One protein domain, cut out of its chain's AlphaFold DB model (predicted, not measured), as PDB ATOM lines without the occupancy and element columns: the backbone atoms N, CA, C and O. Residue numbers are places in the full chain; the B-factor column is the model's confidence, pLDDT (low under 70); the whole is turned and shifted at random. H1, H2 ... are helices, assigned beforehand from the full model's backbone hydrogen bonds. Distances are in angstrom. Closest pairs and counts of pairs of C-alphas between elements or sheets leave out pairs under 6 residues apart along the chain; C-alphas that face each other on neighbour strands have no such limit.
ATOM      1  N   GLU A   2      30.882 -61.829 -34.400       64.19
ATOM      2  CA  GLU A   2      30.549 -61.149 -33.128       64.19
ATOM      3  C   GLU A   2      31.590 -60.093 -32.705       64.19
ATOM      4  O   GLU A   2      31.243 -59.018 -32.218       64.19
ATOM      5  N   THR A   3      32.862 -60.358 -33.007       72.06
ATOM      6  CA  THR A   3      34.009 -59.457 -32.800       72.06
ATOM      7  C   THR A   3      33.939 -58.166 -33.620       72.06
ATOM      8  O   THR A   3      34.364 -57.115 -33.150       72.06
ATOM      9  N   ASP A   4      33.359 -58.206 -34.823       77.50
ATOM     10  CA  ASP A   4      33.218 -57.017 -35.676       77.50
ATOM     11  C   ASP A   4      32.100 -56.094 -35.182       77.50
ATOM     12  O   ASP A   4      32.197 -54.868 -35.270       77.50
ATOM     13  N   ARG A   5      31.042 -56.672 -34.597       80.06
ATOM     14  CA  ARG A   5      29.927 -55.922 -34.001       80.06
ATOM     15  C   ARG A   5      30.344 -55.191 -32.729       80.06
ATOM     16  O   ARG A   5      29.981 -54.028 -32.556       80.06
ATOM     17  N   SER A   6      31.114 -55.847 -31.859       83.62
ATOM     18  CA  SER A   6      31.627 -55.224 -30.634       83.62
ATOM     19  C   SER A   6      32.655 -54.132 -30.940       83.62
ATOM     20  O   SER A   6      32.585 -53.048 -30.357       83.62
ATOM     21  N   ALA A   7      33.534 -54.351 -31.923       88.88
ATOM     22  CA  ALA A   7      34.469 -53.334 -32.401       88.88
ATOM     23  C   ALA A   7      33.749 -52.114 -33.008       88.88
ATOM     24  O   ALA A   7      34.123 -50.969 -32.743       88.88
ATOM     25  N   TYR A   8      32.680 -52.337 -33.780       90.38
ATOM     26  CA  TYR A   8      31.869 -51.255 -34.339       90.38
ATOM     27  C   TYR A   8      31.158 -50.437 -33.252       90.38
ATOM     28  O   TYR A   8      31.212 -49.208 -33.278       90.38
ATOM     29  N   ALA A   9      30.539 -51.098 -32.269       92.56
ATOM     30  CA  ALA A   9      29.858 -50.425 -31.162       92.56
ATOM     31  C   ALA A   9      30.822 -49.568 -30.322       92.56
ATOM     32  O   ALA A   9      30.523 -48.410 -30.024       92.56
ATOM     33  N   LEU A  10      32.014 -50.094 -30.015       93.44
ATOM     34  CA  LEU A  10      33.048 -49.358 -29.286       93.44
ATOM     35  C   LEU A  10      33.532 -48.133 -30.075       93.44
ATOM     36  O   LEU A  10      33.678 -47.045 -29.518       93.44
ATOM     37  N   ARG A  11      33.700 -48.271 -31.395       94.06
ATOM     38  CA  ARG A  11      34.061 -47.153 -32.274       94.06
ATOM     39  C   ARG A  11      32.991 -46.059 -32.290       94.06
ATOM     40  O   ARG A  11      33.338 -44.882 -32.229       94.06
ATOM     41  N   GLN A  12      31.711 -46.426 -32.346       94.38
ATOM     42  CA  GLN A  12      30.603 -45.464 -32.303       94.38
ATOM     43  C   GLN A  12      30.551 -44.719 -30.964       94.38
ATOM     44  O   GLN A  12      30.438 -43.495 -30.944       94.38
ATOM     45  N   MET A  13      30.719 -45.429 -29.846       95.88
ATOM     46  CA  MET A  13      30.776 -44.819 -28.516       95.88
ATOM     47  C   MET A  13      31.940 -43.825 -28.389       95.88
ATOM     48  O   MET A  13      31.739 -42.702 -27.930       95.88
ATOM     49  N   LEU A  14      33.139 -44.193 -28.850       96.75
ATOM     50  CA  LEU A  14      34.304 -43.302 -28.816       96.75
ATOM     51  C   LEU A  14      34.105 -42.039 -29.664       96.75
ATOM     52  O   LEU A  14      34.490 -40.951 -29.236       96.75
ATOM     53  N   LEU A  15      33.467 -42.153 -30.833       96.38
ATOM     54  CA  LEU A  15      33.138 -40.996 -31.672       96.38
ATOM     55  C   LEU A  15      32.153 -40.044 -30.979       96.38
ATOM     56  O   LEU A  15      32.325 -38.825 -31.050       96.38
ATOM     57  N   LEU A  16      31.148 -40.581 -30.283       96.12
ATOM     58  CA  LEU A  16      30.192 -39.776 -29.520       96.12
ATOM     59  C   LEU A  16      30.869 -39.047 -28.354       96.12
ATOM     60  O   LEU A  16      30.659 -37.846 -28.186       96.12
ATOM     61  N   ILE A  17      31.728 -39.738 -27.601       96.94
ATOM     62  CA  ILE A  17      32.491 -39.140 -26.495       96.94
ATOM     63  C   ILE A  17      33.408 -38.029 -27.011       96.94
ATOM     64  O   ILE A  17      33.427 -36.934 -26.451       96.94
ATOM     65  N   ALA A  18      34.130 -38.269 -28.110       96.19
ATOM     66  CA  ALA A  18      34.998 -37.262 -28.710       96.19
ATOM     67  C   ALA A  18      34.214 -36.015 -29.153       96.19
ATOM     68  O   ALA A  18      34.671 -34.888 -28.955       96.19
ATOM     69  N   ARG A  19      33.010 -36.202 -29.709       95.88
ATOM     70  CA  ARG A  19      32.139 -35.092 -30.108       95.88
ATOM     71  C   ARG A  19      31.623 -34.301 -28.908       95.88
ATOM     72  O   ARG A  19      31.630 -33.075 -28.969       95.88
ATOM     73  N   LEU A  20      31.217 -34.975 -27.833       96.06
ATOM     74  CA  LEU A  20      30.792 -34.318 -26.593       96.06
ATOM     75  C   LEU A  20      31.931 -33.491 -25.991       96.06
ATOM     76  O   LEU A  20      31.757 -32.300 -25.749       96.06
ATOM     77  N   ALA A  21      33.127 -34.071 -25.872       95.88
ATOM     78  CA  ALA A  21      34.299 -33.357 -25.370       95.88
ATOM     79  C   ALA A  21      34.659 -32.135 -26.238       95.88
ATOM     80  O   ALA A  21      35.051 -31.087 -25.724       95.88
ATOM     81  N   ALA A  22      34.509 -32.235 -27.564       96.12
ATOM     82  CA  ALA A  22      34.713 -31.100 -28.462       96.12
ATOM     83  C   ALA A  22      33.673 -29.988 -28.233       96.12
ATOM     84  O   ALA A  22      34.039 -28.812 -28.188       96.12
ATOM     85  N   GLN A  23      32.399 -30.344 -28.042       96.19
ATOM     86  CA  GLN A  23      31.334 -29.383 -27.740       96.19
ATOM     87  C   GLN A  23      31.549 -28.693 -26.391       96.19
ATOM     88  O   GLN A  23      31.381 -27.478 -26.292       96.19
ATOM     89  N   GLU A  24      31.970 -29.429 -25.365       96.12
ATOM     90  CA  GLU A  24      32.279 -28.865 -24.049       96.12
ATOM     91  C   GLU A  24      33.418 -27.849 -24.126       96.12
ATOM     92  O   GLU A  24      33.276 -26.736 -23.620       96.12
ATOM     93  N   ARG A  25      34.500 -28.172 -24.847       95.94
ATOM     94  CA  ARG A  25      35.603 -27.229 -25.090       95.94
ATOM     95  C   ARG A  25      35.137 -25.986 -25.844       95.94
ATOM     96  O   ARG A  25      35.532 -24.877 -25.494       95.94
ATOM     97  N   GLN A  26      34.277 -26.139 -26.854       96.50
ATOM     98  CA  GLN A  26      33.708 -24.996 -27.576       96.50
ATOM     99  C   GLN A  26      32.863 -24.101 -26.663       96.50
ATOM    100  O   GLN A  26      32.969 -22.876 -26.731       96.50
ATOM    101  N   LEU A  27      32.045 -24.691 -25.790       95.75
ATOM    102  CA  LEU A  27      31.257 -23.941 -24.814       95.75
ATOM    103  C   LEU A  27      32.145 -23.256 -23.774       95.75
ATOM    104  O   LEU A  27      31.874 -22.114 -23.412       95.75
ATOM    105  N   GLU A  28      33.205 -23.915 -23.314       97.00
ATOM    106  CA  GLU A  28      34.179 -23.336 -22.390       97.00
ATOM    107  C   GLU A  28      34.863 -22.108 -22.999       97.00
ATOM    108  O   GLU A  28      34.886 -21.045 -22.375       97.00
ATOM    109  N   VAL A  29      35.347 -22.219 -24.242       97.06
ATOM    110  CA  VAL A  29      35.928 -21.092 -24.982       97.06
ATOM    111  C   VAL A  29      34.902 -19.975 -25.131       97.06
ATOM    112  O   VAL A  29      35.192 -18.835 -24.782       97.06
ATOM    113  N   ARG A  30      33.670 -20.289 -25.551       94.88
ATOM    114  CA  ARG A  30      32.614 -19.281 -25.724       94.88
ATOM    115  C   ARG A  30      32.280 -18.558 -24.419       94.88
ATOM    116  O   ARG A  30      32.121 -17.342 -24.434       94.88
ATOM    117  N   ARG A  31      32.199 -19.270 -23.291       96.88
ATOM    118  CA  ARG A  31      31.972 -18.670 -21.964       96.88
ATOM    119  C   ARG A  31      33.112 -17.732 -21.579       96.88
ATOM    120  O   ARG A  31      32.843 -16.614 -21.154       96.88
ATOM    121  N   LYS A  32      34.366 -18.159 -21.773       94.69
ATOM    122  CA  LYS A  32      35.554 -17.330 -21.512       94.69
ATOM    123  C   LYS A  32      35.561 -16.067 -22.371       94.69
ATOM    124  O   LYS A  32      35.770 -14.984 -21.843       94.69
ATOM    125  N   THR A  33      35.269 -16.195 -23.665       94.81
ATOM    126  CA  THR A  33      35.199 -15.058 -24.590       94.81
ATOM    127  C   THR A  33      34.088 -14.084 -24.216       94.81
ATOM    128  O   THR A  33      34.339 -12.886 -24.168       94.81
ATOM    129  N   LEU A  34      32.878 -14.572 -23.922       94.25
ATOM    130  CA  LEU A  34      31.752 -13.710 -23.546       94.25
ATOM    131  C   LEU A  34      32.016 -12.968 -22.234       94.25
ATOM    132  O   LEU A  34      31.774 -11.768 -22.160       94.25
ATOM    133  N   LEU A  35      32.548 -13.661 -21.223       91.69
ATOM    134  CA  LEU A  35      32.919 -13.030 -19.957       91.69
ATOM    135  C   LEU A  35      34.039 -12.005 -20.149       91.69
ATOM    136  O   LEU A  35      33.939 -10.904 -19.622       91.69
ATOM    137  N   GLY A  36      35.074 -12.329 -20.930       90.38
ATOM    138  CA  GLY A  36      36.158 -11.396 -21.236       90.38
ATOM    139  C   GLY A  36      35.674 -10.147 -21.975       90.38
ATOM    140  O   GLY A  36      36.037  -9.039 -21.594       90.38
ATOM    141  N   ALA A  37      34.808 -10.314 -22.978       91.12
ATOM    142  CA  ALA A  37      34.212  -9.201 -23.716       91.12
ATOM    143  C   ALA A  37      33.325  -8.321 -22.824       91.12
ATOM    144  O   ALA A  37      33.389  -7.099 -22.919       91.12
ATOM    145  N   TRP A  38      32.532  -8.928 -21.935       89.44
ATOM    146  CA  TRP A  38      31.714  -8.184 -20.979       89.44
ATOM    147  C   TRP A  38      32.576  -7.397 -19.986       89.44
ATOM    148  O   TRP A  38      32.382  -6.196 -19.847       89.44
ATOM    149  N   VAL A  39      33.580  -8.030 -19.367       88.00
ATOM    150  CA  VAL A  39      34.520  -7.356 -18.452       88.00
ATOM    151  C   VAL A  39      35.210  -6.181 -19.142       88.00
ATOM    152  O   VAL A  39      35.292  -5.100 -18.569       88.00
ATOM    153  N   LEU A  40      35.685  -6.373 -20.375       88.19
ATOM    154  CA  LEU A  40      36.312  -5.311 -21.159       88.19
ATOM    155  C   LEU A  40      35.350  -4.137 -21.384       88.19
ATOM    156  O   LEU A  40      35.732  -2.991 -21.166       88.19
ATOM    157  N   ASN A  41      34.104  -4.427 -21.764       86.00
ATOM    158  CA  ASN A  41      33.082  -3.408 -21.970       86.00
ATOM    159  C   ASN A  41      32.775  -2.615 -20.692       86.00
ATOM    160  O   ASN A  41      32.714  -1.394 -20.755       86.00
ATOM    161  N   GLU A  42      32.609  -3.282 -19.547       85.06
ATOM    162  CA  GLU A  42      32.344  -2.605 -18.266       85.06
ATOM    163  C   GLU A  42      33.506  -1.698 -17.839       85.06
ATOM    164  O   GLU A  42      33.288  -0.620 -17.293       85.06
ATOM    165  N   LEU A  43      34.752  -2.108 -18.102       83.56
ATOM    166  CA  LEU A  43      35.930  -1.298 -17.778       83.56
ATOM    167  C   LEU A  43      36.094  -0.085 -18.696       83.56
ATOM    168  O   LEU A  43      36.589   0.941 -18.240       83.56
ATOM    169  N   GLN A  44      35.714  -0.210 -19.971       82.56
ATOM    170  CA  GLN A  44      35.838   0.857 -20.968       82.56
ATOM    171  C   GLN A  44      34.661   1.836 -20.947       82.56
ATOM    172  O   GLN A  44      34.846   3.017 -21.211       82.56
ATOM    173  N   ASN A  45      33.459   1.355 -20.628       78.88
ATOM    174  CA  ASN A  45      32.231   2.142 -20.603       78.88
ATOM    175  C   ASN A  45      31.604   2.065 -19.203       78.88
ATOM    176  O   ASN A  45      30.631   1.328 -19.022       78.88
ATOM    177  N   PRO A  46      32.139   2.795 -18.205       71.69
ATOM    178  CA  PRO A  46      31.643   2.735 -16.836       71.69
ATOM    179  C   PRO A  46      30.230   3.327 -16.739       71.69
ATOM    180  O   PRO A  46      30.048   4.507 -16.445       71.69
ATOM    181  N   ALA A  47      29.213   2.500 -16.978       68.94
ATOM    182  CA  ALA A  47      27.814   2.869 -16.778       68.94
ATOM    183  C   ALA A  47      27.467   2.955 -15.280       68.94
ATOM    184  O   ALA A  47      26.601   3.732 -14.886       68.94
ATOM    185  N   ASP A  48      28.170   2.176 -14.449       71.19
ATOM    186  CA  ASP A  48      28.031   2.146 -12.994       71.19
ATOM    187  C   ASP A  48      29.416   2.159 -12.317       71.19
ATOM    188  O   ASP A  48      30.159   1.168 -12.293       71.19
ATOM    189  N   LEU A  49      29.788   3.327 -11.789       71.31
ATOM    190  CA  LEU A  49      31.101   3.605 -11.194       71.31
ATOM    191  C   LEU A  49      31.458   2.656 -10.023       71.31
ATOM    192  O   LEU A  49      32.575   2.131 -10.018       71.31
ATOM    193  N   PRO A  50      30.565   2.395  -9.043       76.50
ATOM    194  CA  PRO A  50      30.765   1.378  -8.008       76.50
ATOM    195  C   PRO A  50      31.138  -0.012  -8.537       76.50
ATOM    196  O   PRO A  50      32.123  -0.600  -8.081       76.50
ATOM    197  N   ASN A  51      30.391  -0.521  -9.519       76.38
ATOM    198  CA  ASN A  51      30.616  -1.858 -10.072       76.38
ATOM    199  C   ASN A  51      31.927  -1.924 -10.855       76.38
ATOM    200  O   ASN A  51      32.693  -2.877 -10.703       76.38
ATOM    201  N   THR A  52      32.233  -0.874 -11.615       84.12
ATOM    202  CA  THR A  52      33.487  -0.772 -12.369       84.12
ATOM    203  C   THR A  52      34.701  -0.770 -11.436       84.12
ATOM    204  O   THR A  52      35.664  -1.502 -11.667       84.12
ATOM    205  N   ARG A  53      34.655  -0.009 -10.330       85.00
ATOM    206  CA  ARG A  53      35.733   0.012  -9.321       85.00
ATOM    207  C   ARG A  53      35.929  -1.350  -8.663       85.00
ATOM    208  O   ARG A  53      37.061  -1.818  -8.562       85.00
ATOM    209  N   MET A  54      34.838  -2.016  -8.279       86.81
ATOM    210  CA  MET A  54      34.905  -3.369  -7.724       86.81
ATOM    211  C   MET A  54      35.557  -4.348  -8.713       86.81
ATOM    212  O   MET A  54      36.395  -5.160  -8.316       86.81
ATOM    213  N   LEU A  55      35.226  -4.248 -10.003       87.62
ATOM    214  CA  LEU A  55      35.809  -5.080 -11.056       87.62
ATOM    215  C   LEU A  55      37.315  -4.822 -11.226       87.62
ATOM    216  O   LEU A  55      38.100  -5.770 -11.310       87.62
ATOM    217  N   GLN A  56      37.734  -3.552 -11.220       87.31
ATOM    218  CA  GLN A  56      39.146  -3.162 -11.279       87.31
ATOM    219  C   GLN A  56      39.933  -3.714 -10.087       87.31
ATOM    220  O   GLN A  56      41.017  -4.274 -10.265       87.31
ATOM    221  N   ASP A  57      39.394  -3.604  -8.873       88.75
ATOM    222  CA  ASP A  57      40.066  -4.092  -7.669       88.75
ATOM    223  C   ASP A  57      40.153  -5.622  -7.637       88.75
ATOM    224  O   ASP A  57      41.214  -6.179  -7.329       88.75
ATOM    225  N   LEU A  58      39.091  -6.319  -8.052       88.62
ATOM    226  CA  LEU A  58      39.114  -7.772  -8.217       88.62
ATOM    227  C   LEU A  58      40.155  -8.216  -9.252       88.62
ATOM    228  O   LEU A  58      40.873  -9.195  -9.016       88.62
ATOM    229  N   LEU A  59      40.292  -7.492 -10.367       87.69
ATOM    230  CA  LEU A  59      41.319  -7.760 -11.375       87.69
ATOM    231  C   LEU A  59      42.726  -7.509 -10.833       87.69
ATOM    232  O   LEU A  59      43.601  -8.348 -11.042       87.69
ATOM    233  N   ARG A  60      42.954  -6.433 -10.068       87.06
ATOM    234  CA  ARG A  60      44.255  -6.169  -9.416       87.06
ATOM    235  C   ARG A  60      44.662  -7.303  -8.485       87.06
ATOM    236  O   ARG A  60      45.805  -7.762  -8.540       87.06
ATOM    237  N   VAL A  61      43.743  -7.765  -7.638       89.31
ATOM    238  CA  VAL A  61      44.002  -8.876  -6.708       89.31
ATOM    239  C   VAL A  61      44.261 -10.171  -7.477       89.31
ATOM    240  O   VAL A  61      45.213 -10.891  -7.172       89.31
ATOM    241  N   SER A  62      43.463 -10.451  -8.507       87.31
ATOM    242  CA  SER A  62      43.606 -11.659  -9.326       87.31
ATOM    243  C   SER A  62      44.926 -11.677 -10.105       87.31
ATOM    244  O   SER A  62      45.649 -12.670 -10.046       87.31
ATOM    245  N   CYS A  63      45.330 -10.561 -10.718       84.50
ATOM    246  CA  CYS A  63      46.598 -10.436 -11.449       84.50
ATOM    247  C   CYS A  63      47.838 -10.617 -10.559       84.50
ATOM    248  O   CYS A  63      48.889 -11.048 -11.036       84.50
ATOM    249  N   ARG A  64      47.748 -10.295  -9.260       84.19
ATOM    250  CA  ARG A  64      48.820 -10.590  -8.291       84.19
ATOM    251  C   ARG A  64      48.914 -12.079  -7.961       84.19
ATOM    252  O   ARG A  64      49.995 -12.559  -7.645       84.19
ATOM    253  N   ARG A  65      47.794 -12.803  -8.020       86.31
ATOM    254  CA  ARG A  65      47.723 -14.245  -7.727       86.31
ATOM    255  C   ARG A  65      48.068 -15.109  -8.936       86.31
ATOM    256  O   ARG A  65      48.527 -16.235  -8.766       86.31
ATOM    257  N   TRP A  66      47.825 -14.612 -10.144       85.94
ATOM    258  CA  TRP A  66      48.112 -15.337 -11.373       85.94
ATOM    259  C   TRP A  66      49.605 -15.308 -11.716       85.94
ATOM    260  O   TRP A  66      50.274 -14.276 -11.627       85.94
ATOM    261  N   ARG A  67      50.116 -16.459 -12.165       84.88
ATOM    262  CA  ARG A  67      51.435 -16.580 -12.800       84.88
ATOM    263  C   ARG A  67      51.344 -16.117 -14.255       84.88
ATOM    264  O   ARG A  67      51.378 -16.932 -15.169       84.88
ATOM    265  N   LEU A  68      51.143 -14.817 -14.433       85.00
ATOM    266  CA  LEU A  68      51.160 -14.157 -15.737       85.00
ATOM    267  C   LEU A  68      52.603 -13.917 -16.181       85.00
ATOM    268  O   LEU A  68      53.449 -13.625 -15.328       85.00
ATOM    269  N   GLY A  69      52.852 -14.002 -17.489       88.69
ATOM    270  CA  GLY A  69      54.068 -13.448 -18.081       88.69
ATOM    271  C   GLY A  69      54.099 -11.923 -17.942       88.69
ATOM    272  O   GLY A  69      53.078 -11.296 -17.643       88.69
ATOM    273  N   ASP A  70      55.272 -11.323 -18.139       86.50
ATOM    274  CA  ASP A  70      55.434  -9.872 -18.006       86.50
ATOM    275  C   ASP A  70      54.577  -9.105 -19.030       86.50
ATOM    276  O   ASP A  70      53.931  -8.123 -18.662       86.50
ATOM    277  N   ASP A  71      54.461  -9.620 -20.260       87.56
ATOM    278  CA  ASP A  71      53.619  -9.046 -21.320       87.56
ATOM    279  C   ASP A  71      52.125  -9.068 -20.947       87.56
ATOM    280  O   ASP A  71      51.437  -8.047 -21.019       87.56
ATOM    281  N   ASP A  72      51.622 -10.210 -20.461       88.00
ATOM    282  CA  ASP A  72      50.223 -10.352 -20.028       88.00
ATOM    283  C   ASP A  72      49.907  -9.442 -18.830       88.00
ATOM    284  O   ASP A  72      48.809  -8.889 -18.707       88.00
ATOM    285  N   ARG A  73      50.877  -9.276 -17.922       84.75
ATOM    286  CA  ARG A  73      50.755  -8.391 -16.761       84.75
ATOM    287  C   ARG A  73      50.698  -6.926 -17.180       84.75
ATOM    288  O   ARG A  73      49.931  -6.174 -16.577       84.75
ATOM    289  N   ALA A  74      51.491  -6.522 -18.171       86.25
ATOM    290  CA  ALA A  74      51.457  -5.172 -18.720       86.25
ATOM    291  C   ALA A  74      50.100  -4.887 -19.380       86.25
ATOM    292  O   ALA A  74      49.443  -3.915 -19.006       86.25
ATOM    293  N   LEU A  75      49.627  -5.796 -20.238       85.75
ATOM    294  CA  LEU A  75      48.357  -5.669 -20.957       85.75
ATOM    295  C   LEU A  75      47.156  -5.545 -20.006       85.75
ATOM    296  O   LEU A  75      46.324  -4.649 -20.146       85.75
ATOM    297  N   LEU A  76      47.078  -6.397 -18.976       84.19
ATOM    298  CA  LEU A  76      46.024  -6.291 -17.957       84.19
ATOM    299  C   LEU A  76      46.200  -5.060 -17.054       84.19
ATOM    300  O   LEU A  76      45.220  -4.504 -16.557       84.19
ATOM    301  N   GLY A  77      47.440  -4.624 -16.829       82.88
ATOM    302  CA  GLY A  77      47.754  -3.433 -16.046       82.88
ATOM    303  C   GLY A  77      47.275  -2.145 -16.712       82.88
ATOM    304  O   GLY A  77      46.735  -1.281 -16.021       82.88
ATOM    305  N   GLU A  78      47.435  -2.023 -18.028       83.44
ATOM    306  CA  GLU A  78      46.897  -0.910 -18.819       83.44
ATOM    307  C   GLU A  78      45.372  -0.879 -18.757       83.44
ATOM    308  O   GLU A  78      44.790   0.157 -18.441       83.44
ATOM    309  N   LEU A  79      44.732  -2.040 -18.918       79.62
ATOM    310  CA  LEU A  79      43.279  -2.170 -18.852       79.62
ATOM    311  C   LEU A  79      42.698  -1.720 -17.499       79.62
ATOM    312  O   LEU A  79      41.657  -1.075 -17.435       79.62
ATOM    313  N   VAL A  80      43.390  -2.029 -16.402       78.31
ATOM    314  CA  VAL A  80      42.990  -1.651 -15.037       78.31
ATOM    315  C   VAL A  80      43.292  -0.180 -14.709       78.31
ATOM    316  O   VAL A  80      42.693   0.383 -13.789       78.31
ATOM    317  N   LYS A  81      44.250   0.442 -15.404       74.19
ATOM    318  CA  LYS A  81      44.602   1.865 -15.238       74.19
ATOM    319  C   LYS A  81      43.750   2.782 -16.121       74.19
ATOM    320  O   LYS A  81      43.531   3.930 -15.748       74.19
ATOM    321  N   GLY A  82      43.254   2.270 -17.246       61.75
ATOM    322  CA  GLY A  82      42.532   2.988 -18.301       61.75
ATOM    323  C   GLY A  82      41.124   3.492 -17.969       61.75
ATOM    324  O   GLY A  82      40.320   3.624 -18.877       61.75
ATOM    325  N   GLY A  83      40.816   3.789 -16.704       53.31
ATOM    326  CA  GLY A  83      39.565   4.450 -16.304       53.31
ATOM    327  C   GLY A  83      39.706   5.931 -15.928       53.31
ATOM    328  O   GLY A  83      38.710   6.527 -15.549       53.31
TER     329      GLY A  83
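What this domain is: This is residues 2 to 83 of the 89 residues of an uncharacterized protein of Agrobacterium fabacearum (strain H13-3) (UniProt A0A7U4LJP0). One long straight helix, H1, sticks out as an arm from a small head, the helical hairpin of H2 and H3, which is joined to the far end of H1 and packs on its last turn. Residues 2 to 38 of H1 stand free and make the length. The printed part has 82 residues, all helix in class, with H1, H2 and H3 in that order. It is extended, with a radius of gyration of the C-alphas of 21.4 A, and spans 68 by 29 by 16 A.

Where its parts are: H1, residues 2 to 44, begins at C-alpha 2 (30.549, -61.149, -33.128) and is 63.4 A long. H2, residues 49 to 65, is 24.6 A long. H3, residues 70 to 81, is 16.2 A long and ends at C-alpha 81 (44.602, 1.865, -15.238).

How they stand to each other: With residues 39 to 43 alone, H1 touches H2, closest at the C-alphas of Leu 43 and Thr 52, 6.0 A apart, at a steep tilt of 56 degrees, opposite ways. H1 and H3 only just touch, with 3 pairs of C-alphas within 8 A, the closest those of Leu 43 and Leu 79, 7.5 A. H2 and H3 form a hairpin at a shallow tilt of 18 degrees; their closest C-alphas, of Gln 56 and Val 80, are 5.6 A apart. In H1, H2 and H3 every O i to N i+4 pair is within hydrogen-bond range.

The domain as a whole: The C-alphas farthest apart, of Glu 2 and Leu 49, are 68.4 A apart. The printed part has no cut, and both links are tight. Residues 2, 47 and 82 to 83 have pLDDT under 70.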